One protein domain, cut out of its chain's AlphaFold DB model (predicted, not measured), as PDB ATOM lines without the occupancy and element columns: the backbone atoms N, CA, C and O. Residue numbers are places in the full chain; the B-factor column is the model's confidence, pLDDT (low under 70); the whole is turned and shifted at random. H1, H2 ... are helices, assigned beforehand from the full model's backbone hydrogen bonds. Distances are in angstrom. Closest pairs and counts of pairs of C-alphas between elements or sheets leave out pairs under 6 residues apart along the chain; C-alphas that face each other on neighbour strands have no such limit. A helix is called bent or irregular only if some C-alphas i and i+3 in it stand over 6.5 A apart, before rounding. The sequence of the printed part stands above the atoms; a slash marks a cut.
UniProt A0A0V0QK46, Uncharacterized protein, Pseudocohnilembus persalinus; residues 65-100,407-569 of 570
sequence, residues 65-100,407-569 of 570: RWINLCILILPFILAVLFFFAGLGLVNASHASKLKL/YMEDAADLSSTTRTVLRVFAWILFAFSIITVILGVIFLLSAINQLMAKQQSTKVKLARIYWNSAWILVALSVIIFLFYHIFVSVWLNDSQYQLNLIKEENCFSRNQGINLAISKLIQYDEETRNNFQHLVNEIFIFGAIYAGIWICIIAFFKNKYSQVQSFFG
ATOM      1  N   ARG A  65     163.592 104.389 122.321       73.25
ATOM      2  CA  ARG A  65     163.246 104.778 123.699       73.25
ATOM      3  C   ARG A  65     162.022 105.683 123.722       73.25
ATOM      4  O   ARG A  65     161.113 105.417 124.503       73.25
ATOM      5  N   TRP A  66     161.967 106.683 122.845       71.38
ATOM      6  CA  TRP A  66     160.839 107.616 122.773       71.38
ATOM      7  C   TRP A  66     159.551 106.937 122.320       71.38
ATOM      8  O   TRP A  66     158.506 107.145 122.929       71.38
ATOM      9  N   ILE A  67     159.629 106.050 121.325       68.06
ATOM     10  CA  ILE A  67     158.465 105.279 120.870       68.06
ATOM     11  C   ILE A  67     157.932 104.391 122.000       68.06
ATOM     12  O   ILE A  67     156.737 104.414 122.284       68.06
ATOM     13  N   ASN A  68     158.805 103.658 122.695       67.69
ATOM     14  CA  ASN A  68     158.385 102.820 123.819       67.69
ATOM     15  C   ASN A  68     157.781 103.649 124.961       67.69
ATOM     16  O   ASN A  68     156.803 103.214 125.563       67.69
ATOM     17  N   LEU A  69     158.322 104.841 125.233       73.62
ATOM     18  CA  LEU A  69     157.785 105.761 126.236       73.62
ATOM     19  C   LEU A  69     156.377 106.248 125.852       73.62
ATOM     20  O   LEU A  69     155.467 106.197 126.676       73.62
ATOM     21  N   CYS A  70     156.172 106.656 124.596       69.94
ATOM     22  CA  CYS A  70     154.869 107.098 124.097       69.94
ATOM     23  C   CYS A  70     153.819 105.986 124.180       69.94
ATOM     24  O   CYS A  70     152.721 106.228 124.673       69.94
ATOM     25  N   ILE A  71     154.156 104.760 123.764       67.69
ATOM     26  CA  ILE A  71     153.223 103.622 123.824       67.69
ATOM     27  C   ILE A  71     152.873 103.271 125.285       67.69
ATOM     28  O   ILE A  71     151.777 102.799 125.562       67.69
ATOM     29  N   LEU A  72     153.773 103.541 126.233       69.88
ATOM     30  CA  LEU A  72     153.593 103.245 127.655       69.88
ATOM     31  C   LEU A  72     152.763 104.312 128.388       69.88
ATOM     32  O   LEU A  72     151.965 103.973 129.258       69.88
ATOM     33  N   ILE A  73     152.908 105.586 128.017       76.31
ATOM     34  CA  ILE A  73     152.193 106.710 128.644       76.31
ATOM     35  C   ILE A  73     150.763 106.861 128.095       76.31
ATOM     36  O   ILE A  73     149.845 107.181 128.852       76.31
ATOM     37  N   LEU A  74     150.543 106.600 126.802       72.62
ATOM     38  CA  LEU A  74     149.249 106.825 126.141       72.62
ATOM     39  C   LEU A  74     148.051 106.096 126.797       72.62
ATOM     40  O   LEU A  74     147.020 106.736 127.012       72.62
ATOM     41  N   PRO A  75     148.147 104.797 127.163       70.44
ATOM     42  CA  PRO A  75     147.048 104.072 127.801       70.44
ATOM     43  C   PRO A  75     146.718 104.636 129.184       70.44
ATOM     44  O   PRO A  75     145.560 104.636 129.591       70.44
ATOM     45  N   PHE A  76     147.733 105.140 129.896       74.44
ATOM     46  CA  PHE A  76     147.564 105.731 131.219       74.44
ATOM     47  C   PHE A  76     146.828 107.071 131.138       74.44
ATOM     48  O   PHE A  76     145.896 107.303 131.902       74.44
ATOM     49  N   ILE A  77     147.178 107.920 130.163       77.12
ATOM     50  CA  ILE A  77     146.452 109.172 129.901       77.12
ATOM     51  C   ILE A  77     144.983 108.878 129.574       77.12
ATOM     52  O   ILE A  77     144.092 109.506 130.141       77.12
ATOM     53  N   LEU A  78     144.714 107.887 128.718       70.50
ATOM     54  CA  LEU A  78     143.344 107.505 128.366       70.50
ATOM     55  C   LEU A  78     142.557 106.957 129.550       70.50
ATOM     56  O   LEU A  78     141.414 107.351 129.752       70.50
ATOM     57  N   ALA A  79     143.165 106.089 130.356       73.31
ATOM     58  CA  ALA A  79     142.542 105.585 131.571       73.31
ATOM     59  C   ALA A  79     142.133 106.718 132.523       73.31
ATOM     60  O   ALA A  79     141.015 106.716 133.035       73.31
ATOM     61  N   VAL A  80     143.017 107.701 132.723       77.56
ATOM     62  CA  VAL A  80     142.746 108.877 133.559       77.56
ATOM     63  C   VAL A  80     141.601 109.712 132.979       77.56
ATOM     64  O   VAL A  80     140.699 110.096 133.722       77.56
ATOM     65  N   LEU A  81     141.577 109.940 131.662       74.88
ATOM     66  CA  LEU A  81     140.485 110.660 130.998       74.88
ATOM     67  C   LEU A  81     139.141 109.932 131.140       74.88
ATOM     68  O   LEU A  81     138.161 110.556 131.537       74.88
ATOM     69  N   PHE A  82     139.089 108.617 130.895       71.75
ATOM     70  CA  PHE A  82     137.863 107.828 131.077       71.75
ATOM     71  C   PHE A  82     137.391 107.819 132.531       71.75
ATOM     72  O   PHE A  82     136.192 107.889 132.789       71.75
ATOM     73  N   PHE A  83     138.323 107.764 133.483       75.50
ATOM     74  CA  PHE A  83     138.005 107.826 134.904       75.50
ATOM     75  C   PHE A  83     137.388 109.177 135.291       75.50
ATOM     76  O   PHE A  83     136.340 109.203 135.932       75.50
ATOM     77  N   PHE A  84     137.978 110.296 134.855       74.94
ATOM     78  CA  PHE A  84     137.419 111.628 135.106       74.94
ATOM     79  C   PHE A  84     136.096 111.866 134.372       74.94
ATOM     80  O   PHE A  84     135.193 112.461 134.953       74.94
ATOM     81  N   ALA A  85     135.937 111.351 133.151       70.62
ATOM     82  CA  ALA A  85     134.673 111.385 132.416       70.62
ATOM     83  C   ALA A  85     133.571 110.589 133.145       70.62
ATOM     84  O   ALA A  85     132.452 111.076 133.315       70.62
ATOM     85  N   GLY A  86     133.901 109.395 133.651       70.00
ATOM     86  CA  GLY A  86     133.002 108.580 134.468       70.00
ATOM     87  C   GLY A  86     132.626 109.258 135.789       70.00
ATOM     88  O   GLY A  86     131.451 109.310 136.141       70.00
ATOM     89  N   LEU A  87     133.597 109.850 136.492       73.88
ATOM     90  CA  LEU A  87     133.353 110.665 137.691       73.88
ATOM     91  C   LEU A  87     132.481 111.887 137.395       73.88
ATOM     92  O   LEU A  87     131.597 112.202 138.186       73.88
ATOM     93  N   GLY A  88     132.705 112.556 136.262       70.06
ATOM     94  CA  GLY A  88     131.898 113.684 135.806       70.06
ATOM     95  C   GLY A  88     130.436 113.292 135.610       70.06
ATOM     96  O   GLY A  88     129.549 113.983 136.099       70.06
ATOM     97  N   LEU A  89     130.183 112.134 134.999       68.25
ATOM     98  CA  LEU A  89     128.842 111.562 134.858       68.25
ATOM     99  C   LEU A  89     128.203 111.171 136.187       68.25
ATOM    100  O   LEU A  89     127.027 111.447 136.399       68.25
ATOM    101  N   VAL A  90     128.958 110.530 137.083       71.31
ATOM    102  CA  VAL A  90     128.457 110.171 138.416       71.31
ATOM    103  C   VAL A  90     128.083 111.441 139.176       71.31
ATOM    104  O   VAL A  90     126.972 111.534 139.697       71.31
ATOM    105  N   ASN A  91     128.943 112.459 139.156       67.56
ATOM    106  CA  ASN A  91     128.667 113.749 139.779       67.56
ATOM    107  C   ASN A  91     127.490 114.471 139.114       67.56
ATOM    108  O   ASN A  91     126.656 115.009 139.834       67.56
ATOM    109  N   ALA A  92     127.350 114.428 137.786       64.38
ATOM    110  CA  ALA A  92     126.185 114.967 137.082       64.38
ATOM    111  C   ALA A  92     124.893 114.223 137.465       64.38
ATOM    112  O   ALA A  92     123.872 114.855 137.718       64.38
ATOM    113  N   SER A  93     124.956 112.895 137.616       64.12
ATOM    114  CA  SER A  93     123.830 112.062 138.067       64.12
ATOM    115  C   SER A  93     123.468 112.261 139.547       64.12
ATOM    116  O   SER A  93     122.366 111.922 139.978       64.12
ATOM    117  N   HIS A  94     124.397 112.790 140.348       59.31
ATOM    118  CA  HIS A  94     124.148 113.178 141.734       59.31
ATOM    119  C   HIS A  94     123.677 114.629 141.843       59.31
ATOM    120  O   HIS A  94     122.790 114.909 142.643       59.31
ATOM    121  N   ALA A  95     124.210 115.536 141.025       53.28
ATOM    122  CA  ALA A  95     123.754 116.917 140.931       53.28
ATOM    123  C   ALA A  95     122.318 117.001 140.386       53.28
ATOM    124  O   ALA A  95     121.559 117.870 140.808       53.28
ATOM    125  N   SER A  96     121.904 116.055 139.535       50.91
ATOM    126  CA  SER A  96     120.517 115.946 139.073       50.91
ATOM    127  C   SER A  96     119.517 115.599 140.177       50.91
ATOM    128  O   SER A  96     118.359 115.998 140.067       50.91
ATOM    129  N   LYS A  97     119.942 114.960 141.285       47.53
ATOM    130  CA  LYS A  97     119.065 114.775 142.460       47.53
ATOM    131  C   LYS A  97     118.579 116.106 143.038       47.53
ATOM    132  O   LYS A  97     117.516 116.138 143.622       47.53
ATOM    133  N   LEU A  98     119.331 117.196 142.877       46.34
ATOM    134  CA  LEU A  98     118.985 118.489 143.475       46.34
ATOM    135  C   LEU A  98     118.018 119.336 142.631       46.34
ATOM    136  O   LEU A  98     117.548 120.354 143.133       46.34
ATOM    137  N   LYS A  99     117.720 118.964 141.373       52.16
ATOM    138  CA  LYS A  99     116.927 119.813 140.457       52.16
ATOM    139  C   LYS A  99     115.496 119.343 140.174       52.16
ATOM    140  O   LYS A  99     114.689 120.187 139.790       52.16
ATOM    141  N   LEU A 100     115.161 118.065 140.378       58.19
ATOM    142  CA  LEU A 100     113.817 117.546 140.068       58.19
ATOM    143  C   LEU A 100     112.908 117.278 141.263       58.19
ATOM    144  O   LEU A 100     111.724 117.042 141.035       58.19
ATOM    145  N   TYR A 407     101.191 109.997 127.755       71.12
ATOM    146  CA  TYR A 407     102.401 110.819 127.850       71.12
ATOM    147  C   TYR A 407     102.721 111.339 129.251       71.12
ATOM    148  O   TYR A 407     103.878 111.636 129.527       71.12
ATOM    149  N   MET A 408     101.730 111.504 130.131       68.44
ATOM    150  CA  MET A 408     102.002 111.948 131.508       68.44
ATOM    151  C   MET A 408     102.663 110.844 132.336       68.44
ATOM    152  O   MET A 408     103.485 111.158 133.192       68.44
ATOM    153  N   GLU A 409     102.339 109.580 132.042       68.31
ATOM    154  CA  GLU A 409     103.029 108.413 132.604       68.31
ATOM    155  C   GLU A 409     104.467 108.391 132.099       68.31
ATOM    156  O   GLU A 409     105.404 108.471 132.887       68.31
ATOM    157  N   ASP A 410     104.626 108.437 130.771       71.62
ATOM    158  CA  ASP A 410     105.933 108.419 130.124       71.62
ATOM    159  C   ASP A 410     106.811 109.594 130.559       71.62
ATOM    160  O   ASP A 410     108.019 109.427 130.678       71.62
ATOM    161  N   ALA A 411     106.238 110.778 130.804       67.56
ATOM    162  CA  ALA A 411     106.962 111.965 131.255       67.56
ATOM    163  C   ALA A 411     107.414 111.867 132.717       67.56
ATOM    164  O   ALA A 411     108.518 112.310 133.040       67.56
ATOM    165  N   ALA A 412     106.591 111.295 133.599       65.69
ATOM    166  CA  ALA A 412     106.985 111.060 134.984       65.69
ATOM    167  C   ALA A 412     108.035 109.937 135.075       65.69
ATOM    168  O   ALA A 412     109.079 110.089 135.720       65.69
ATOM    169  N   ASP A 413     107.841 108.864 134.308       71.56
ATOM    170  CA  ASP A 413     108.816 107.789 134.162       71.56
ATOM    171  C   ASP A 413     110.071 108.229 133.409       71.56
ATOM    172  O   ASP A 413     111.143 107.645 133.610       71.56
ATOM    173  N   LEU A 414     109.999 109.276 132.582       69.19
ATOM    174  CA  LEU A 414     111.129 109.795 131.815       69.19
ATOM    175  C   LEU A 414     112.277 110.172 132.730       69.19
ATOM    176  O   LEU A 414     113.430 109.859 132.436       69.19
ATOM    177  N   SER A 415     111.999 110.839 133.846       66.69
ATOM    178  CA  SER A 415     113.065 111.304 134.725       66.69
ATOM    179  C   SER A 415     113.750 110.131 135.434       66.69
ATOM    180  O   SER A 415     114.985 110.087 135.544       66.69
ATOM    181  N   SER A 416     112.958 109.135 135.844       70.94
ATOM    182  CA  SER A 416     113.422 107.890 136.455       70.94
ATOM    183  C   SER A 416     114.236 107.056 135.461       70.94
ATOM    184  O   SER A 416     115.352 106.604 135.756       70.94
ATOM    185  N   THR A 417     113.729 106.930 134.236       74.31
ATOM    186  CA  THR A 417     114.348 106.204 133.127       74.31
ATOM    187  C   THR A 417     115.633 106.888 132.685       74.31
ATOM    188  O   THR A 417     116.678 106.241 132.648       74.31
ATOM    189  N   THR A 418     115.619 108.205 132.473       72.12
ATOM    190  CA  THR A 418     116.800 109.024 132.149       72.12
ATOM    191  C   THR A 418     117.884 108.832 133.198       72.12
ATOM    192  O   THR A 418     119.042 108.572 132.872       72.12
ATOM    193  N   ARG A 419     117.521 108.875 134.486       71.69
ATOM    194  CA  ARG A 419     118.459 108.652 135.594       71.69
ATOM    195  C   ARG A 419     119.043 107.243 135.577       71.69
ATOM    196  O   ARG A 419     120.239 107.071 135.825       71.69
ATOM    197  N   THR A 420     118.219 106.241 135.287       79.12
ATOM    198  CA  THR A 420     118.649 104.843 135.178       79.12
ATOM    199  C   THR A 420     119.595 104.656 133.998       79.12
ATOM    200  O   THR A 420     120.676 104.096 134.175       79.12
ATOM    201  N   VAL A 421     119.259 105.210 132.831       78.69
ATOM    202  CA  VAL A 421     120.102 105.204 131.631       78.69
ATOM    203  C   VAL A 421     121.436 105.892 131.907       78.69
ATOM    204  O   VAL A 421     122.476 105.288 131.650       78.69
ATOM    205  N   LEU A 422     121.444 107.089 132.510       73.88
ATOM    206  CA  LEU A 422     122.682 107.790 132.881       73.88
ATOM    207  C   LEU A 422     123.543 106.959 133.831       73.88
ATOM    208  O   LEU A 422     124.756 106.872 133.647       73.88
ATOM    209  N   ARG A 423     122.932 106.331 134.841       77.19
ATOM    210  CA  ARG A 423     123.652 105.491 135.803       77.19
ATOM    211  C   ARG A 423     124.265 104.273 135.119       77.19
ATOM    212  O   ARG A 423     125.430 103.971 135.364       77.19
ATOM    213  N   VAL A 424     123.509 103.590 134.262       81.69
ATOM    214  CA  VAL A 424     124.008 102.452 133.477       81.69
ATOM    215  C   VAL A 424     125.164 102.896 132.580       81.69
ATOM    216  O   VAL A 424     126.200 102.238 132.553       81.69
ATOM    217  N   PHE A 425     125.047 104.051 131.925       76.88
ATOM    218  CA  PHE A 425     126.114 104.608 131.094       76.88
ATOM    219  C   PHE A 425     127.379 104.946 131.883       76.88
ATOM    220  O   PHE A 425     128.485 104.617 131.457       76.88
ATOM    221  N   ALA A 426     127.222 105.558 133.057       74.62
ATOM    222  CA  ALA A 426     128.331 105.843 133.956       74.62
ATOM    223  C   ALA A 426     129.049 104.555 134.381       74.62
ATOM    224  O   ALA A 426     130.279 104.504 134.365       74.62
ATOM    225  N   TRP A 427     128.302 103.487 134.681       79.94
ATOM    226  CA  TRP A 427     128.874 102.172 134.980       79.94
ATOM    227  C   TRP A 427     129.604 101.553 133.790       79.94
ATOM    228  O   TRP A 427     130.688 101.002 133.974       79.94
ATOM    229  N   ILE A 428     129.053 101.668 132.578       80.94
ATOM    230  CA  ILE A 428     129.713 101.203 131.352       80.94
ATOM    231  C   ILE A 428     131.053 101.926 131.171       80.94
ATOM    232  O   ILE A 428     132.074 101.278 130.940       80.94
ATOM    233  N   LEU A 429     131.084 103.250 131.338       74.19
ATOM    234  CA  LEU A 429     132.311 104.042 131.203       74.19
ATOM    235  C   LEU A 429     133.317 103.763 132.319       74.19
ATOM    236  O   LEU A 429     134.518 103.674 132.064       74.19
ATOM    237  N   PHE A 430     132.840 103.540 133.541       75.38
ATOM    238  CA  PHE A 430     133.685 103.116 134.650       75.38
ATOM    239  C   PHE A 430     134.319 101.743 134.383       75.38
ATOM    240  O   PHE A 430     135.538 101.598 134.490       75.38
ATOM    241  N   ALA A 431     133.533 100.754 133.949       79.69
ATOM    242  CA  ALA A 431     134.041  99.440 133.563       79.69
ATOM    243  C   ALA A 431     135.061  99.541 132.417       79.69
ATOM    244  O   ALA A 431     136.110  98.895 132.455       79.69
ATOM    245  N   PHE A 432     134.803 100.412 131.439       76.38
ATOM    246  CA  PHE A 432     135.721 100.684 130.339       76.38
ATOM    247  C   PHE A 432     137.052 101.277 130.823       76.38
ATOM    248  O   PHE A 432     138.119 100.849 130.374       76.38
ATOM    249  N   SER A 433     137.013 102.206 131.785       74.44
ATOM    250  CA  SER A 433     138.221 102.767 132.398       74.44
ATOM    251  C   SER A 433     139.058 101.681 133.087       74.44
ATOM    252  O   SER A 433     140.260 101.595 132.844       74.44
ATOM    253  N   ILE A 434     138.422 100.772 133.840       78.81
ATOM    254  CA  ILE A 434     139.100  99.658 134.521       78.81
ATOM    255  C   ILE A 434     139.754  98.719 133.509       78.81
ATOM    256  O   ILE A 434     140.928  98.381 133.658       78.81
ATOM    257  N   ILE A 435     139.022  98.316 132.466       80.19
ATOM    258  CA  ILE A 435     139.558  97.443 131.412       80.19
ATOM    259  C   ILE A 435     140.765  98.110 130.746       80.19
ATOM    260  O   ILE A 435     141.795  97.464 130.553       80.19
ATOM    261  N   THR A 436     140.679  99.411 130.462       74.56
ATOM    262  CA  THR A 436     141.775 100.181 129.862       74.56
ATOM    263  C   THR A 436     143.003 100.236 130.779       74.56
ATOM    264  O   THR A 436     144.119 100.020 130.307       74.56
ATOM    265  N   VAL A 437     142.818 100.434 132.092       77.38
ATOM    266  CA  VAL A 437     143.908 100.381 133.086       77.38
ATOM    267  C   VAL A 437     144.550  98.997 133.125       77.38
ATOM    268  O   VAL A 437     145.770  98.895 133.050       77.38
ATOM    269  N   ILE A 438     143.755  97.926 133.217       81.00
ATOM    270  CA  ILE A 438     144.259  96.546 133.284       81.00
ATOM    271  C   ILE A 438     145.069  96.214 132.027       81.00
ATOM    272  O   ILE A 438     146.185  95.700 132.128       81.00
ATOM    273  N   LEU A 439     144.545  96.558 130.847       76.44
ATOM    274  CA  LEU A 439     145.254  96.395 129.578       76.44
ATOM    275  C   LEU A 439     146.544  97.227 129.543       76.44
ATOM    276  O   LEU A 439     147.574  96.726 129.091       76.44
ATOM    277  N   GLY A 440     146.520  98.452 130.076       73.62
ATOM    278  CA  GLY A 440     147.694  99.313 130.221       73.62
ATOM    279  C   GLY A 440     148.756  98.753 131.178       73.62
ATOM    280  O   GLY A 440     149.948  98.824 130.889       73.62
ATOM    281  N   VAL A 441     148.360  98.126 132.288       76.75
ATOM    282  CA  VAL A 441     149.287  97.480 133.235       76.75
ATOM    283  C   VAL A 441     149.883  96.206 132.639       76.75
ATOM    284  O   VAL A 441     151.094  96.002 132.719       76.75
ATOM    285  N   ILE A 442     149.071  95.365 131.988       77.62
ATOM    286  CA  ILE A 442     149.569  94.192 131.251       77.62
ATOM    287  C   ILE A 442     150.554  94.642 130.165       77.62
ATOM    288  O   ILE A 442     151.601  94.015 129.983       77.62
ATOM    289  N   PHE A 443     150.253  95.752 129.481       70.12
ATOM    290  CA  PHE A 443     151.161  96.378 128.527       70.12
ATOM    291  C   PHE A 443     152.493  96.744 129.190       70.12
ATOM    292  O   PHE A 443     153.542  96.301 128.723       70.12
ATOM    293  N   LEU A 444     152.450  97.494 130.294       69.44
ATOM    294  CA  LEU A 444     153.628  97.948 131.030       69.44
ATOM    295  C   LEU A 444     154.518  96.772 131.450       69.44
ATOM    296  O   LEU A 444     155.717  96.765 131.177       69.44
ATOM    297  N   LEU A 445     153.920  95.749 132.063       74.81
ATOM    298  CA  LEU A 445     154.627  94.551 132.515       74.81
ATOM    299  C   LEU A 445     155.248  93.785 131.346       74.81
ATOM    300  O   LEU A 445     156.375  93.301 131.448       74.81
ATOM    301  N   SER A 446     154.547  93.695 130.214       72.00
ATOM    302  CA  SER A 446     155.090  93.032 129.032       72.00
ATOM    303  C   SER A 446     156.233  93.820 128.392       72.00
ATOM    304  O   SER A 446     157.241  93.224 128.015       72.00
ATOM    305  N   ALA A 447     156.132  95.149 128.335       66.88
ATOM    306  CA  ALA A 447     157.201  96.018 127.850       66.88
ATOM    307  C   ALA A 447     158.458  95.921 128.731       66.88
ATOM    308  O   ALA A 447     159.562  95.765 128.208       66.88
ATOM    309  N   ILE A 448     158.297  95.921 130.060       70.94
ATOM    310  CA  ILE A 448     159.396  95.706 131.016       70.94
ATOM    311  C   ILE A 448     160.026  94.325 130.801       70.94
ATOM    312  O   ILE A 448     161.245  94.215 130.670       70.94
ATOM    313  N   ASN A 449     159.211  93.274 130.679       72.00
ATOM    314  CA  ASN A 449     159.710  91.927 130.406       72.00
ATOM    315  C   ASN A 449     160.451  91.839 129.066       72.00
ATOM    316  O   ASN A 449     161.434  91.115 128.979       72.00
ATOM    317  N   GLN A 450     160.040  92.579 128.032       67.19
ATOM    318  CA  GLN A 450     160.764  92.641 126.757       67.19
ATOM    319  C   GLN A 450     162.073  93.431 126.834       67.19
ATOM    320  O   GLN A 450     163.024  93.085 126.134       67.19
ATOM    321  N   LEU A 451     162.137  94.481 127.655       65.50
ATOM    322  CA  LEU A 451     163.387  95.193 127.927       65.50
ATOM    323  C   LEU A 451     164.387  94.284 128.659       65.50
ATOM    324  O   LEU A 451     165.585  94.366 128.404       65.50
ATOM    325  N   MET A 452     163.887  93.393 129.519       68.00
ATOM    326  CA  MET A 452     164.692  92.460 130.313       68.00
ATOM    327  C   MET A 452     165.058  91.175 129.541       68.00
ATOM    328  O   MET A 452     166.161  90.651 129.691       68.00
ATOM    329  N   ALA A 453     164.162  90.655 128.696       60.50
ATOM    330  CA  ALA A 453     164.352  89.405 127.966       60.50
ATOM    331  C   ALA A 453     164.903  89.651 126.552       60.50
ATOM    332  O   ALA A 453     164.210  90.136 125.660       60.50
ATOM    333  N   LYS A 454     166.141  89.208 126.298       59.62
ATOM    334  CA  LYS A 454     166.835  89.239 124.989       59.62
ATOM    335  C   LYS A 454     166.195  88.366 123.881       59.62
ATOM    336  O   LYS A 454     166.860  88.023 122.909       59.62
ATOM    337  N   GLN A 455     164.927  87.971 123.996       54.75
ATOM    338  CA  GLN A 455     164.293  86.978 123.121       54.75
ATOM    339  C   GLN A 455     163.442  87.634 122.017       54.75
ATOM    340  O   GLN A 455     162.513  88.392 122.282       54.75
ATOM    341  N   GLN A 456     163.754  87.343 120.748       56.97
ATOM    342  CA  GLN A 456     163.098  87.939 119.571       56.97
ATOM    343  C   GLN A 456     161.688  87.385 119.273       56.97
ATOM    344  O   GLN A 456     160.884  88.099 118.676       56.97
ATOM    345  N   SER A 457     161.350  86.152 119.681       53.00
ATOM    346  CA  SER A 457     160.111  85.482 119.229       53.00
ATOM    347  C   SER A 457     158.826  85.924 119.952       53.00
ATOM    348  O   SER A 457     157.730  85.770 119.412       53.00
ATOM    349  N   THR A 458     158.921  86.540 121.134       59.91
ATOM    350  CA  THR A 458     157.769  87.052 121.905       59.91
ATOM    351  C   THR A 458     157.179  88.350 121.343       59.91
ATOM    352  O   THR A 458     156.036  88.688 121.654       59.91
ATOM    353  N   LYS A 459     157.897  89.048 120.455       59.62
ATOM    354  CA  LYS A 459     157.511  90.377 119.943       59.62
ATOM    355  C   LYS A 459     156.293  90.352 119.012       59.62
ATOM    356  O   LYS A 459     155.453  91.244 119.075       59.62
ATOM    357  N   VAL A 460     156.150  89.304 118.194       62.84
ATOM    358  CA  VAL A 460     155.073  89.207 117.186       62.84
ATOM    359  C   VAL A 460     153.711  88.895 117.818       62.84
ATOM    360  O   VAL A 460     152.694  89.454 117.407       62.84
ATOM    361  N   LYS A 461     153.669  88.033 118.844       69.44
ATOM    362  CA  LYS A 461     152.412  87.686 119.534       69.44
ATOM    363  C   LYS A 461     151.818  88.890 120.264       69.44
ATOM    364  O   LYS A 461     150.606  89.079 120.243       69.44
ATOM    365  N   LEU A 462     152.675  89.719 120.854       64.31
ATOM    366  CA  LEU A 462     152.260  90.879 121.631       64.31
ATOM    367  C   LEU A 462     151.673  91.990 120.746       64.31
ATOM    368  O   LEU A 462     150.594  92.494 121.037       64.31
ATOM    369  N   ALA A 463     152.310  92.282 119.604       66.75
ATOM    370  CA  ALA A 463     151.792  93.234 118.617       66.75
ATOM    371  C   ALA A 463     150.382  92.867 118.120       66.75
ATOM    372  O   ALA A 463     149.532  93.739 117.951       66.75
ATOM    373  N   ARG A 464     150.106  91.566 117.943       71.25
ATOM    374  CA  ARG A 464     148.775  91.077 117.552       71.25
ATOM    375  C   ARG A 464     147.728  91.292 118.649       71.25
ATOM    376  O   ARG A 464     146.609  91.684 118.339       71.25
ATOM    377  N   ILE A 465     148.082  91.060 119.915       72.31
ATOM    378  CA  ILE A 465     147.183  91.326 121.050       72.31
ATOM    379  C   ILE A 465     146.857  92.824 121.123       72.31
ATOM    380  O   ILE A 465     145.690  93.180 121.274       72.31
ATOM    381  N   TYR A 466     147.851  93.697 120.931       69.31
ATOM    382  CA  TYR A 466     147.641  95.147 120.943       69.31
ATOM    383  C   TYR A 466     146.734  95.627 119.824       69.31
ATOM    384  O   TYR A 466     145.788  96.367 120.087       69.31
ATOM    385  N   TRP A 467     146.966  95.143 118.606       75.50
ATOM    386  CA  TRP A 467     146.098  95.426 117.471       75.50
ATOM    387  C   TRP A 467     144.645  95.060 117.773       75.50
ATOM    388  O   TRP A 467     143.753  95.892 117.624       75.50
ATOM    389  N   ASN A 468     144.416  93.850 118.284       78.38
ATOM    390  CA  ASN A 468     143.072  93.402 118.629       78.38
ATOM    391  C   ASN A 468     142.452  94.274 119.731       78.38
ATOM    392  O   ASN A 468     141.289  94.649 119.620       78.38
ATOM    393  N   SER A 469     143.219  94.651 120.760       73.88
ATOM    394  CA  SER A 469     142.719  95.522 121.831       73.88
ATOM    395  C   SER A 469     142.355  96.927 121.340       73.88
ATOM    396  O   SER A 469     141.322  97.459 121.735       73.88
ATOM    397  N   ALA A 470     143.146  97.508 120.431       74.38
ATOM    398  CA  ALA A 470     142.864  98.819 119.859       74.38
ATOM    399  C   ALA A 470     141.567  98.794 119.038       74.38
ATOM    400  O   ALA A 470     140.715  99.658 119.220       74.38
ATOM    401  N   TRP A 471     141.366  97.763 118.210       80.56
ATOM    402  CA  TRP A 471     140.120  97.595 117.458       80.56
ATOM    403  C   TRP A 471     138.902  97.370 118.346       80.56
ATOM    404  O   TRP A 471     137.840  97.900 118.039       80.56
ATOM    405  N   ILE A 472     139.046  96.637 119.453       81.75
ATOM    406  CA  ILE A 472     137.961  96.466 120.427       81.75
ATOM    407  C   ILE A 472     137.575  97.819 121.036       81.75
ATOM    408  O   ILE A 472     136.390  98.138 121.089       81.75
ATOM    409  N   LEU A 473     138.551  98.639 121.445       77.06
ATOM    410  CA  LEU A 473     138.284  99.965 122.018       77.06
ATOM    411  C   LEU A 473     137.597 100.900 121.006       77.06
ATOM    412  O   LEU A 473     136.644 101.583 121.370       77.06
ATOM    413  N   VAL A 474     138.029 100.888 119.740       83.06
ATOM    414  CA  VAL A 474     137.412 101.680 118.658       83.06
ATOM    415  C   VAL A 474     136.003 101.189 118.329       83.06
ATOM    416  O   VAL A 474     135.087 101.990 118.174       83.06
ATOM    417  N   ALA A 475     135.797  99.874 118.241       84.94
ATOM    418  CA  ALA A 475     134.470  99.315 118.005       84.94
ATOM    419  C   ALA A 475     133.506  99.704 119.134       84.94
ATOM    420  O   ALA A 475     132.376 100.105 118.870       84.94
ATOM    421  N   LEU A 476     133.966  99.653 120.386       81.12
ATOM    422  CA  LEU A 476     133.170 100.050 121.543       81.12
ATOM    423  C   LEU A 476     132.852 101.551 121.553       81.12
ATOM    424  O   LEU A 476     131.706 101.904 121.826       81.12
ATOM    425  N   SER A 477     133.797 102.435 121.209       82.25
ATOM    426  CA  SER A 477     133.511 103.877 121.126       82.25
ATOM    427  C   SER A 477     132.493 104.200 120.028       82.25
ATOM    428  O   SER A 477     131.605 105.025 120.241       82.25
ATOM    429  N   VAL A 478     132.559 103.506 118.886       86.75
ATOM    430  CA  VAL A 478     131.562 103.616 117.808       86.75
ATOM    431  C   VAL A 478     130.196 103.098 118.261       86.75
ATOM    432  O   VAL A 478     129.193 103.762 118.015       86.75
ATOM    433  N   ILE A 479     130.132 101.954 118.951       86.31
ATOM    434  CA  ILE A 479     128.871 101.410 119.481       86.31
ATOM    435  C   ILE A 479     128.231 102.390 120.466       86.31
ATOM    436  O   ILE A 479     127.035 102.643 120.367       86.31
ATOM    437  N   ILE A 480     129.013 102.973 121.379       82.69
ATOM    438  CA  ILE A 480     128.530 103.972 122.343       82.69
ATOM    439  C   ILE A 480     127.967 105.201 121.617       82.69
ATOM    440  O   ILE A 480     126.869 105.658 121.938       82.69
ATOM    441  N   PHE A 481     128.691 105.706 120.615       86.88
ATOM    442  CA  PHE A 481     128.266 106.845 119.806       86.88
ATOM    443  C   PHE A 481     126.958 106.563 119.050       86.88
ATOM    444  O   PHE A 481     126.021 107.361 119.098       86.88
ATOM    445  N   LEU A 482     126.862 105.403 118.394       88.06
ATOM    446  CA  LEU A 482     125.658 104.988 117.674       88.06
ATOM    447  C   LEU A 482     124.479 104.772 118.622       88.06
ATOM    448  O   LEU A 482     123.378 105.225 118.327       88.06
ATOM    449  N   PHE A 483     124.701 104.125 119.767       84.88
ATOM    450  CA  PHE A 483     123.658 103.908 120.763       84.88
ATOM    451  C   PHE A 483     123.074 105.235 121.255       84.88
ATOM    452  O   PHE A 483     121.854 105.388 121.313       84.88
ATOM    453  N   TYR A 484     123.931 106.219 121.547       86.06
ATOM    454  CA  TYR A 484     123.480 107.552 121.932       86.06
ATOM    455  C   TYR A 484     122.611 108.199 120.849       86.06
ATOM    456  O   TYR A 484     121.495 108.623 121.131       86.06
ATOM    457  N   HIS A 485     123.095 108.261 119.607       86.38
ATOM    458  CA  HIS A 485     122.385 108.974 118.547       86.38
ATOM    459  C   HIS A 485     121.104 108.274 118.086       86.38
ATOM    460  O   HIS A 485     120.143 108.957 117.741       86.38
ATOM    461  N   ILE A 486     121.076 106.940 118.084       87.38
ATOM    462  CA  ILE A 486     119.923 106.168 117.608       87.38
ATOM    463  C   ILE A 486     118.846 106.063 118.686       87.38
ATOM    464  O   ILE A 486     117.670 106.210 118.373       87.38
ATOM    465  N   PHE A 487     119.226 105.807 119.939       82.25
ATOM    466  CA  PHE A 487     118.255 105.528 120.998       82.25
ATOM    467  C   PHE A 487     118.048 106.734 121.909       82.25
ATOM    468  O   PHE A 487     116.942 107.256 121.997       82.25
ATOM    469  N   VAL A 488     119.113 107.212 122.555       80.81
ATOM    470  CA  VAL A 488     119.001 108.238 123.607       80.81
ATOM    471  C   VAL A 488     118.567 109.586 123.031       80.81
ATOM    472  O   VAL A 488     117.656 110.213 123.558       80.81
ATOM    473  N   SER A 489     119.179 110.029 121.930       84.50
ATOM    474  CA  SER A 489     118.850 111.317 121.314       84.50
ATOM    475  C   SER A 489     117.445 111.338 120.720       84.50
ATOM    476  O   SER A 489     116.796 112.376 120.787       84.50
ATOM    477  N   VAL A 490     116.991 110.238 120.113       86.12
ATOM    478  CA  VAL A 490     115.638 110.152 119.541       86.12
ATOM    479  C   VAL A 490     114.605 110.203 120.658       86.12
ATOM    480  O   VAL A 490     113.686 111.010 120.597       86.12
ATOM    481  N   TRP A 491     114.811 109.408 121.706       82.75
ATOM    482  CA  TRP A 491     113.912 109.343 122.851       82.75
ATOM    483  C   TRP A 491     113.830 110.669 123.627       82.75
ATOM    484  O   TRP A 491     112.733 111.160 123.878       82.75
ATOM    485  N   LEU A 492     114.969 111.311 123.924       80.94
ATOM    486  CA  LEU A 492     114.983 112.626 124.586       80.94
ATOM    487  C   LEU A 492     114.319 113.716 123.730       80.94
ATOM    488  O   LEU A 492     113.662 114.602 124.269       80.94
ATOM    489  N   ASN A 493     114.481 113.672 122.404       85.94
ATOM    490  CA  ASN A 493     113.853 114.651 121.516       85.94
ATOM    491  C   ASN A 493     112.335 114.478 121.447       85.94
ATOM    492  O   ASN A 493     111.629 115.483 121.407       85.94
ATOM    493  N   ASP A 494     111.848 113.237 121.428       85.12
ATOM    494  CA  ASP A 494     110.414 112.956 121.413       85.12
ATOM    495  C   ASP A 494     109.752 113.458 122.699       85.12
ATOM    496  O   ASP A 494     108.826 114.266 122.645       85.12
ATOM    497  N   SER A 495     110.309 113.119 123.864       81.25
ATOM    498  CA  SER A 495     109.755 113.600 125.132       81.25
ATOM    499  C   SER A 495     109.795 115.126 125.262       81.25
ATOM    500  O   SER A 495     108.792 115.758 125.607       81.25
ATOM    501  N   GLN A 496     110.918 115.753 124.892       84.56
ATOM    502  CA  GLN A 496     111.029 117.207 124.934       84.56
ATOM    503  C   GLN A 496     110.031 117.881 123.979       84.56
ATOM    504  O   GLN A 496     109.472 118.928 124.311       84.56
ATOM    505  N   TYR A 497     109.790 117.297 122.799       87.44
ATOM    506  CA  TYR A 497     108.784 117.785 121.860       87.44
ATOM    507  C   TYR A 497     107.384 117.757 122.482       87.44
ATOM    508  O   TYR A 497     106.683 118.765 122.426       87.44
ATOM    509  N   GLN A 498     107.012 116.661 123.145       84.81
ATOM    510  CA  GLN A 498     105.707 116.535 123.800       84.81
ATOM    511  C   GLN A 498     105.548 117.530 124.952       84.81
ATOM    512  O   GLN A 498     104.557 118.256 125.010       84.81
ATOM    513  N   LEU A 499     106.542 117.646 125.838       85.00
ATOM    514  CA  LEU A 499     106.505 118.614 126.940       85.00
ATOM    515  C   LEU A 499     106.418 120.061 126.436       85.00
ATOM    516  O   LEU A 499     105.659 120.867 126.983       85.00
ATOM    517  N   ASN A 500     107.153 120.393 125.370       88.31
ATOM    518  CA  ASN A 500     107.053 121.699 124.726       88.31
ATOM    519  C   ASN A 500     105.671 121.923 124.114       88.31
ATOM    520  O   ASN A 500     105.106 122.990 124.324       88.31
ATOM    521  N   LEU A 501     105.090 120.922 123.448       88.38
ATOM    522  CA  LEU A 501     103.740 121.013 122.894       88.38
ATOM    523  C   LEU A 501     102.705 121.296 123.992       88.38
ATOM    524  O   LEU A 501     101.882 122.195 123.842       88.38
ATOM    525  N   ILE A 502     102.791 120.604 125.134       85.44
ATOM    526  CA  ILE A 502     101.912 120.824 126.296       85.44
ATOM    527  C   ILE A 502     102.007 122.269 126.799       85.44
ATOM    528  O   ILE A 502     100.996 122.908 127.117       85.44
ATOM    529  N   LYS A 503     103.240 122.778 126.886       86.69
ATOM    530  CA  LYS A 503     103.544 124.125 127.364       86.69
ATOM    531  C   LYS A 503     103.088 125.201 126.379       86.69
ATOM    532  O   LYS A 503     102.444 126.162 126.796       86.69
ATOM    533  N   GLU A 504     103.399 125.049 125.096       89.31
ATOM    534  CA  GLU A 504     103.029 125.981 124.023       89.31
ATOM    535  C   GLU A 504     101.513 126.049 123.842       89.31
ATOM    536  O   GLU A 504     100.938 127.133 123.726       89.31
ATOM    537  N   GLU A 505     100.840 124.899 123.917       88.25
ATOM    538  CA  GLU A 505      99.385 124.828 123.829       88.25
ATOM    539  C   GLU A 505      98.682 125.247 125.122       88.25
ATOM    540  O   GLU A 505      97.455 125.403 125.137       88.25
ATOM    541  N   ASN A 506      99.446 125.533 126.178       83.69
ATOM    542  CA  ASN A 506      98.955 125.996 127.468       83.69
ATOM    543  C   ASN A 506      97.875 125.057 128.036       83.69
ATOM    544  O   ASN A 506      96.811 125.498 128.491       83.69
ATOM    545  N   CYS A 507      98.142 123.747 127.975       82.25
ATOM    546  CA  CYS A 507      97.178 122.714 128.352       82.25
ATOM    547  C   CYS A 507      96.702 122.843 129.804       82.25
ATOM    548  O   CYS A 507      95.566 122.487 130.100       82.25
ATOM    549  N   PHE A 508      97.512 123.443 130.682       76.00
ATOM    550  CA  PHE A 508      97.190 123.681 132.091       76.00
ATOM    551  C   PHE A 508      97.121 125.176 132.426       76.00
ATOM    552  O   PHE A 508      97.640 125.626 133.444       76.00
ATOM    553  N   SER A 509      96.461 125.972 131.580       71.69
ATOM    554  CA  SER A 509      96.387 127.445 131.683       71.69
ATOM    555  C   SER A 509      96.038 128.047 133.051       71.69
ATOM    556  O   SER A 509      96.391 129.196 133.310       71.69
ATOM    557  N   ARG A 510      95.363 127.297 133.930       61.47
ATOM    558  CA  ARG A 510      94.966 127.747 135.274       61.47
ATOM    559  C   ARG A 510      95.846 127.214 136.405       61.47
ATOM    560  O   ARG A 510      95.676 127.646 137.536       61.47
ATOM    561  N   ASN A 511      96.763 126.287 136.127       62.31
ATOM    562  CA  ASN A 511      97.594 125.652 137.147       62.31
ATOM    563  C   ASN A 511      99.071 126.000 136.921       62.31
ATOM    564  O   ASN A 511      99.786 125.340 136.163       62.31
ATOM    565  N   GLN A 512      99.516 127.080 137.570       59.78
ATOM    566  CA  GLN A 512     100.890 127.574 137.461       59.78
ATOM    567  C   GLN A 512     101.906 126.526 137.930       59.78
ATOM    568  O   GLN A 512     102.895 126.319 137.234       59.78
ATOM    569  N   GLY A 513     101.611 125.782 139.003       60.78
ATOM    570  CA  GLY A 513     102.471 124.711 139.517       60.78
ATOM    571  C   GLY A 513     102.723 123.577 138.514       60.78
ATOM    572  O   GLY A 513     103.854 123.114 138.386       60.78
ATOM    573  N   ILE A 514     101.713 123.175 137.733       67.56
ATOM    574  CA  ILE A 514     101.890 122.157 136.680       67.56
ATOM    575  C   ILE A 514     102.735 122.706 135.522       67.56
ATOM    576  O   ILE A 514     103.707 122.073 135.114       67.56
ATOM    577  N   ASN A 515     102.420 123.905 135.016       68.44
ATOM    578  CA  ASN A 515     103.189 124.530 133.921       68.44
ATOM    579  C   ASN A 515     104.664 124.726 134.283       68.44
ATOM    580  O   ASN A 515     105.570 124.663 133.444       68.44
ATOM    581  N   LEU A 516     104.896 124.977 135.560       65.56
ATOM    582  CA  LEU A 516     106.205 125.101 136.137       65.56
ATOM    583  C   LEU A 516     106.954 123.769 136.192       65.56
ATOM    584  O   LEU A 516     108.104 123.716 135.763       65.56
ATOM    585  N   ALA A 517     106.312 122.714 136.703       68.62
ATOM    586  CA  ALA A 517     106.880 121.371 136.748       68.62
ATOM    587  C   ALA A 517     107.279 120.908 135.339       68.62
ATOM    588  O   ALA A 517     108.422 120.504 135.129       68.62
ATOM    589  N   ILE A 518     106.396 121.114 134.356       77.06
ATOM    590  CA  ILE A 518     106.669 120.861 132.934       77.06
ATOM    591  C   ILE A 518     107.879 121.672 132.454       77.06
ATOM    592  O   ILE A 518     108.777 121.135 131.815       77.06
ATOM    593  N   SER A 519     107.954 122.963 132.790       77.19
ATOM    594  CA  SER A 519     109.090 123.806 132.392       77.19
ATOM    595  C   SER A 519     110.422 123.342 132.986       77.19
ATOM    596  O   SER A 519     111.442 123.429 132.304       77.19
ATOM    597  N   LYS A 520     110.423 122.844 134.228       73.12
ATOM    598  CA  LYS A 520     111.625 122.281 134.856       73.12
ATOM    599  C   LYS A 520     112.063 120.993 134.184       73.12
ATOM    600  O   LYS A 520     113.259 120.809 133.991       73.12
ATOM    601  N   LEU A 521     111.118 120.129 133.825       77.69
ATOM    602  CA  LEU A 521     111.415 118.892 133.107       77.69
ATOM    603  C   LEU A 521     112.016 119.183 131.733       77.69
ATOM    604  O   LEU A 521     113.090 118.678 131.436       77.69
ATOM    605  N   ILE A 522     111.429 120.113 130.971       82.62
ATOM    606  CA  ILE A 522     111.988 120.556 129.681       82.62
ATOM    607  C   ILE A 522     113.435 121.031 129.839       82.62
ATOM    608  O   ILE A 522     114.307 120.655 129.054       82.62
ATOM    609  N   GLN A 523     113.702 121.868 130.844       80.56
ATOM    610  CA  GLN A 523     115.050 122.370 131.094       80.56
ATOM    611  C   GLN A 523     115.999 121.254 131.534       80.56
ATOM    612  O   GLN A 523     117.153 121.223 131.113       80.56
ATOM    613  N   TYR A 524     115.538 120.359 132.402       78.31
ATOM    614  CA  TYR A 524     116.330 119.236 132.874       78.31
ATOM    615  C   TYR A 524     116.725 118.307 131.729       78.31
ATOM    616  O   TYR A 524     117.891 117.915 131.646       78.31
ATOM    617  N   ASP A 525     115.796 118.005 130.829       79.06
ATOM    618  CA  ASP A 525     116.057 117.185 129.652       79.06
ATOM    619  C   ASP A 525     117.030 117.881 128.706       79.06
ATOM    620  O   ASP A 525     117.956 117.251 128.197       79.06
ATOM    621  N   GLU A 526     116.894 119.196 128.521       81.94
ATOM    622  CA  GLU A 526     117.822 119.981 127.710       81.94
ATOM    623  C   GLU A 526     119.241 119.993 128.300       81.94
ATOM    624  O   GLU A 526     120.212 119.721 127.588       81.94
ATOM    625  N   GLU A 527     119.378 120.260 129.601       80.31
ATOM    626  CA  GLU A 527     120.665 120.219 130.300       80.31
ATOM    627  C   GLU A 527     121.272 118.810 130.247       80.31
ATOM    628  O   GLU A 527     122.461 118.651 129.953       80.31
ATOM    629  N   THR A 528     120.461 117.776 130.482       77.19
ATOM    630  CA  THR A 528     120.898 116.376 130.451       77.19
ATOM    631  C   THR A 528     121.361 115.980 129.056       77.19
ATOM    632  O   THR A 528     122.451 115.423 128.915       77.19
ATOM    633  N   ARG A 529     120.595 116.329 128.017       82.06
ATOM    634  CA  ARG A 529     120.959 116.094 126.618       82.06
ATOM    635  C   ARG A 529     122.267 116.785 126.268       82.06
ATOM    636  O   ARG A 529     123.158 116.134 125.734       82.06
ATOM    637  N   ASN A 530     122.412 118.069 126.590       81.69
ATOM    638  CA  ASN A 530     123.613 118.833 126.252       81.69
ATOM    639  C   ASN A 530     124.858 118.255 126.943       81.69
ATOM    640  O   ASN A 530     125.894 118.065 126.301       81.69
ATOM    641  N   ASN A 531     124.743 117.900 128.226       78.56
ATOM    642  CA  ASN A 531     125.828 117.271 128.979       78.56
ATOM    643  C   ASN A 531     126.197 115.895 128.409       78.56
ATOM    644  O   ASN A 531     127.377 115.577 128.251       78.56
ATOM    645  N   PHE A 532     125.198 115.079 128.070       77.38
ATOM    646  CA  PHE A 532     125.424 113.742 127.530       77.38
ATOM    647  C   PHE A 532     126.004 113.793 126.113       77.38
ATOM    648  O   PHE A 532     126.942 113.061 125.804       77.38
ATOM    649  N   GLN A 533     125.506 114.697 125.269       83.50
ATOM    650  CA  GLN A 533     126.021 114.921 123.923       83.50
ATOM    651  C   GLN A 533     127.493 115.319 123.951       83.50
ATOM    652  O   GLN A 533     128.292 114.767 123.197       83.50
ATOM    653  N   HIS A 534     127.851 116.269 124.820       81.25
ATOM    654  CA  HIS A 534     129.231 116.715 124.967       81.25
ATOM    655  C   HIS A 534     130.145 115.543 125.323       81.25
ATOM    656  O   HIS A 534     131.144 115.303 124.650       81.25
ATOM    657  N   LEU A 535     129.749 114.757 126.321       78.44
ATOM    658  CA  LEU A 535     130.509 113.601 126.768       78.44
ATOM    659  C   LEU A 535     130.664 112.531 125.673       78.44
ATOM    660  O   LEU A 535     131.763 112.025 125.453       78.44
ATOM    661  N   VAL A 536     129.580 112.163 124.983       82.38
ATOM    662  CA  VAL A 536     129.629 111.151 123.914       82.38
ATOM    663  C   VAL A 536     130.524 111.615 122.768       82.38
ATOM    664  O   VAL A 536     131.324 110.826 122.258       82.38
ATOM    665  N   ASN A 537     130.443 112.896 122.402       81.88
ATOM    666  CA  ASN A 537     131.319 113.489 121.398       81.88
ATOM    667  C   ASN A 537     132.785 113.438 121.833       81.88
ATOM    668  O   ASN A 537     133.635 113.042 121.037       81.88
ATOM    669  N   GLU A 538     133.094 113.775 123.086       80.44
ATOM    670  CA  GLU A 538     134.453 113.670 123.619       80.44
ATOM    671  C   GLU A 538     134.969 112.229 123.565       80.44
ATOM    672  O   GLU A 538     136.053 111.991 123.032       80.44
ATOM    673  N   ILE A 539     134.186 111.249 124.027       78.75
ATOM    674  CA  ILE A 539     134.555 109.823 123.978       78.75
ATOM    675  C   ILE A 539     134.839 109.377 122.540       78.75
ATOM    676  O   ILE A 539     135.821 108.674 122.289       78.75
ATOM    677  N   PHE A 540     134.000 109.790 121.588       82.81
ATOM    678  CA  PHE A 540     134.185 109.464 120.180       82.81
ATOM    679  C   PHE A 540     135.458 110.103 119.606       82.81
ATOM    680  O   PHE A 540     136.259 109.406 118.980       82.81
ATOM    681  N   ILE A 541     135.685 111.396 119.869       82.88
ATOM    682  CA  ILE A 541     136.884 112.125 119.430       82.88
ATOM    683  C   ILE A 541     138.144 111.480 120.015       82.88
ATOM    684  O   ILE A 541     139.088 111.205 119.275       82.88
ATOM    685  N   PHE A 542     138.163 111.166 121.313       77.81
ATOM    686  CA  PHE A 542     139.298 110.492 121.946       77.81
ATOM    687  C   PHE A 542     139.526 109.088 121.381       77.81
ATOM    688  O   PHE A 542     140.670 108.718 121.112       77.81
ATOM    689  N   GLY A 543     138.455 108.325 121.137       78.00
ATOM    690  CA  GLY A 543     138.535 107.026 120.471       78.00
ATOM    691  C   GLY A 543     139.134 107.126 119.063       78.00
ATOM    692  O   GLY A 543     140.002 106.330 118.703       78.00
ATOM    693  N   ALA A 544     138.740 108.141 118.291       80.06
ATOM    694  CA  ALA A 544     139.266 108.396 116.952       80.06
ATOM    695  C   ALA A 544     140.741 108.834 116.972       80.06
ATOM    696  O   ALA A 544     141.544 108.319 116.192       80.06
ATOM    697  N   ILE A 545     141.125 109.729 117.891       81.25
ATOM    698  CA  ILE A 545     142.524 110.144 118.085       81.25
ATOM    699  C   ILE A 545     143.381 108.931 118.451       81.25
ATOM    700  O   ILE A 545     144.440 108.721 117.860       81.25
ATOM    701  N   TYR A 546     142.912 108.093 119.376       75.56
ATOM    702  CA  TYR A 546     143.610 106.872 119.766       75.56
ATOM    703  C   TYR A 546     143.802 105.913 118.585       75.56
ATOM    704  O   TYR A 546     144.909 105.411 118.374       75.56
ATOM    705  N   ALA A 547     142.761 105.707 117.774       76.50
ATOM    706  CA  ALA A 547     142.851 104.914 116.550       76.50
ATOM    707  C   ALA A 547     143.905 105.479 115.585       76.50
ATOM    708  O   ALA A 547     144.752 104.736 115.087       76.50
ATOM    709  N   GLY A 548     143.888 106.798 115.365       78.12
ATOM    710  CA  GLY A 548     144.848 107.497 114.513       78.12
ATOM    711  C   GLY A 548     146.291 107.306 114.978       78.12
ATOM    712  O   GLY A 548     147.152 106.946 114.176       78.12
ATOM    713  N   ILE A 549     146.548 107.447 116.283       77.81
ATOM    714  CA  ILE A 549     147.875 107.233 116.877       77.81
ATOM    715  C   ILE A 549     148.361 105.800 116.623       77.81
ATOM    716  O   ILE A 549     149.499 105.604 116.193       77.81
ATOM    717  N   TRP A 550     147.504 104.793 116.811       74.38
ATOM    718  CA  TRP A 550     147.859 103.400 116.526       74.38
ATOM    719  C   TRP A 550     148.141 103.143 115.046       74.38
ATOM    720  O   TRP A 550     149.114 102.457 114.723       74.38
ATOM    721  N   ILE A 551     147.344 103.718 114.144       77.56
ATOM    722  CA  ILE A 551     147.578 103.627 112.697       77.56
ATOM    723  C   ILE A 551     148.940 104.239 112.341       77.56
ATOM    724  O   ILE A 551     149.707 103.614 111.608       77.56
ATOM    725  N   CYS A 552     149.286 105.404 112.899       79.12
ATOM    726  CA  CYS A 552     150.584 106.048 112.690       79.12
ATOM    727  C   CYS A 552     151.749 105.194 113.207       79.12
ATOM    728  O   CYS A 552     152.728 104.997 112.486       79.12
ATOM    729  N   ILE A 553     151.633 104.639 114.419       73.19
ATOM    730  CA  ILE A 553     152.645 103.745 115.002       73.19
ATOM    731  C   ILE A 553     152.876 102.534 114.085       73.19
ATOM    732  O   ILE A 553     154.014 102.157 113.807       73.19
ATOM    733  N   ILE A 554     151.805 101.940 113.560       69.62
ATOM    734  CA  ILE A 554     151.891 100.769 112.682       69.62
ATOM    735  C   ILE A 554     152.473 101.126 111.322       69.62
ATOM    736  O   ILE A 554     153.329 100.395 110.825       69.62
ATOM    737  N   ALA A 555     152.044 102.234 110.720       74.94
ATOM    738  CA  ALA A 555     152.595 102.713 109.460       74.94
ATOM    739  C   ALA A 555     154.107 102.952 109.587       74.94
ATOM    740  O   ALA A 555     154.872 102.516 108.724       74.94
ATOM    741  N   PHE A 556     154.542 103.542 110.704       76.44
ATOM    742  CA  PHE A 556     155.952 103.737 111.022       76.44
ATOM    743  C   PHE A 556     156.709 102.405 111.120       76.44
ATOM    744  O   PHE A 556     157.720 102.216 110.437       76.44
ATOM    745  N   PHE A 557     156.203 101.445 111.905       70.06
ATOM    746  CA  PHE A 557     156.843 100.133 112.038       70.06
ATOM    747  C   PHE A 557     156.865  99.351 110.724       70.06
ATOM    748  O   PHE A 557     157.880  98.736 110.413       70.06
ATOM    749  N   LYS A 558     155.790  99.394 109.930       75.06
ATOM    750  CA  LYS A 558     155.717  98.732 108.621       75.06
ATOM    751  C   LYS A 558     156.740  99.316 107.649       75.06
ATOM    752  O   LYS A 558     157.426  98.553 106.975       75.06
ATOM    753  N   ASN A 559     156.878 100.642 107.612       76.31
ATOM    754  CA  ASN A 559     157.838 101.315 106.740       76.31
ATOM    755  C   ASN A 559     159.286 100.963 107.124       76.31
ATOM    756  O   ASN A 559     160.071 100.533 106.280       76.31
ATOM    757  N   LYS A 560     159.619 101.020 108.421       70.94
ATOM    758  CA  LYS A 560     160.943 100.605 108.917       70.94
ATOM    759  C   LYS A 560     161.216  99.114 108.685       70.94
ATOM    760  O   LYS A 560     162.328  98.757 108.317       70.94
ATOM    761  N   TYR A 561     160.224  98.237 108.858       67.06
ATOM    762  CA  TYR A 561     160.398  96.800 108.611       67.06
ATOM    763  C   TYR A 561     160.625  96.496 107.125       67.06
ATOM    764  O   TYR A 561     161.463  95.662 106.796       67.06
ATOM    765  N   SER A 562     159.931  97.212 106.232       70.62
ATOM    766  CA  SER A 562     160.153  97.130 104.786       70.62
ATOM    767  C   SER A 562     161.569  97.561 104.405       70.62
ATOM    768  O   SER A 562     162.201  96.879 103.606       70.62
ATOM    769  N   GLN A 563     162.086  98.643 105.003       63.88
ATOM    770  CA  GLN A 563     163.460  99.104 104.769       63.88
ATOM    771  C   GLN A 563     164.502  98.073 105.225       63.88
ATOM    772  O   GLN A 563     165.459  97.800 104.507       63.88
ATOM    773  N   VAL A 564     164.291  97.449 106.387       51.81
ATOM    774  CA  VAL A 564     165.186  96.399 106.897       51.81
ATOM    775  C   VAL A 564     165.139  95.154 106.006       51.81
ATOM    776  O   VAL A 564     166.185  94.599 105.685       51.81
ATOM    777  N   GLN A 565     163.959  94.725 105.545       57.28
ATOM    778  CA  GLN A 565     163.861  93.590 104.621       57.28
ATOM    779  C   GLN A 565     164.504  93.869 103.259       57.28
ATOM    780  O   GLN A 565     165.124  92.963 102.711       57.28
ATOM    781  N   SER A 566     164.413  95.093 102.727       60.34
ATOM    782  CA  SER A 566     165.116  95.450 101.488       60.34
ATOM    783  C   SER A 566     166.636  95.514 101.651       60.34
ATOM    784  O   SER A 566     167.345  95.312 100.676       60.34
ATOM    785  N   PHE A 567     167.137  95.767 102.866       43.22
ATOM    786  CA  PHE A 567     168.575  95.835 103.142       43.22
ATOM    787  C   PHE A 567     169.220  94.444 103.256       43.22
ATOM    788  O   PHE A 567     170.349  94.253 102.827       43.22
ATOM    789  N   PHE A 568     168.491  93.454 103.786       40.75
ATOM    790  CA  PHE A 568     168.961  92.063 103.921       40.75
ATOM    791  C   PHE A 568     168.514  91.132 102.778       40.75
ATOM    792  O   PHE A 568     168.787  89.935 102.821       40.75
ATOM    793  N   GLY A 569     167.761  91.650 101.804       44.91
ATOM    794  CA  GLY A 569     167.126  90.879 100.734       44.91
ATOM    795  C   GLY A 569     167.893  90.807  99.409       44.91
ATOM    796  O   GLY A 569     167.304  90.324  98.444       44.91
TER     797      GLY A 569
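What this domain is: This is residues 65 to 100 and 407 to 569 of the 570 residues of an uncharacterized protein of Pseudocohnilembus persalinus (UniProt A0A0V0QK46). Four long helices side by side form a rod-shaped, up-and-down bundle, each running against the one before it. H4, the longest, packs on H3, and H1b, the longer arm of bent H1, packs on H2; these two pairs meet more loosely, and residues 555 to 569 stick out at one end. The printed part has 199 residues with four named helices, H1 to H4 in chain order, and no named strand: all helix. It is loose, with a radius of gyration of the C-alphas of 23.7 A, and spans 87 by 29 by 23 A.

Where its parts are: H4, residues 512 to 568, is 83.8 A long, from C-alpha 512 at (100.890, 127.574, 137.461) to C-alpha 568 at (168.961, 92.063, 103.921). H3, residues 458 to 504, measures 67.2 A, and H2, residues 407 to 452, 65.0 A with a kink of 37 degrees near residue 414. H1, residues 65 to 98, was assigned as one helix by its hydrogen bonds but is bent, with C-alphas 72 and 75 6.6 A apart; its arms are H1a, residues 65 to 72, 10.5 A long and beginning with C-alpha 65 at (163.246, 104.778, 123.699), and H1b, residues 75 to 98, 35.2 A long.

How they stand to each other: H4 and H3 form a hairpin and touch, closest at the C-alphas of Ser 477 and Phe 540, 5.7 A, at a shallow tilt of 21 degrees. H3 and H2, also a hairpin, touch at the C-alphas of Ala 411 and Ser 495, 6.9 A. Residues 419 to 440 of H2 touch H1b, closest at the C-alphas of Ala 79 and Ser 433, 5.2 A, opposite ways. H1b and H4 are close but not clearly touching; H1b and H3 are apart. Every O i to N i+4 pair is within hydrogen-bond range in H1a and H4, against 18 of 20 in H1b, 40 of 42 in H2 and 40 of 43 in H3.

The domain as a whole: The C-alphas of Arg 510 and Gly 569, the two farthest apart, are 88.1 A apart. Residues 101 to 406 are not printed, and C-alphas 100 and 407 are 18.0 A apart across the cut. The link from H2 to H3 is tight and that from H3 to H4 short. Mean pLDDT of the printed part is 73.7; 56 residues are under 70, among them 91 to 100, 450 to 463 and 510 to 517.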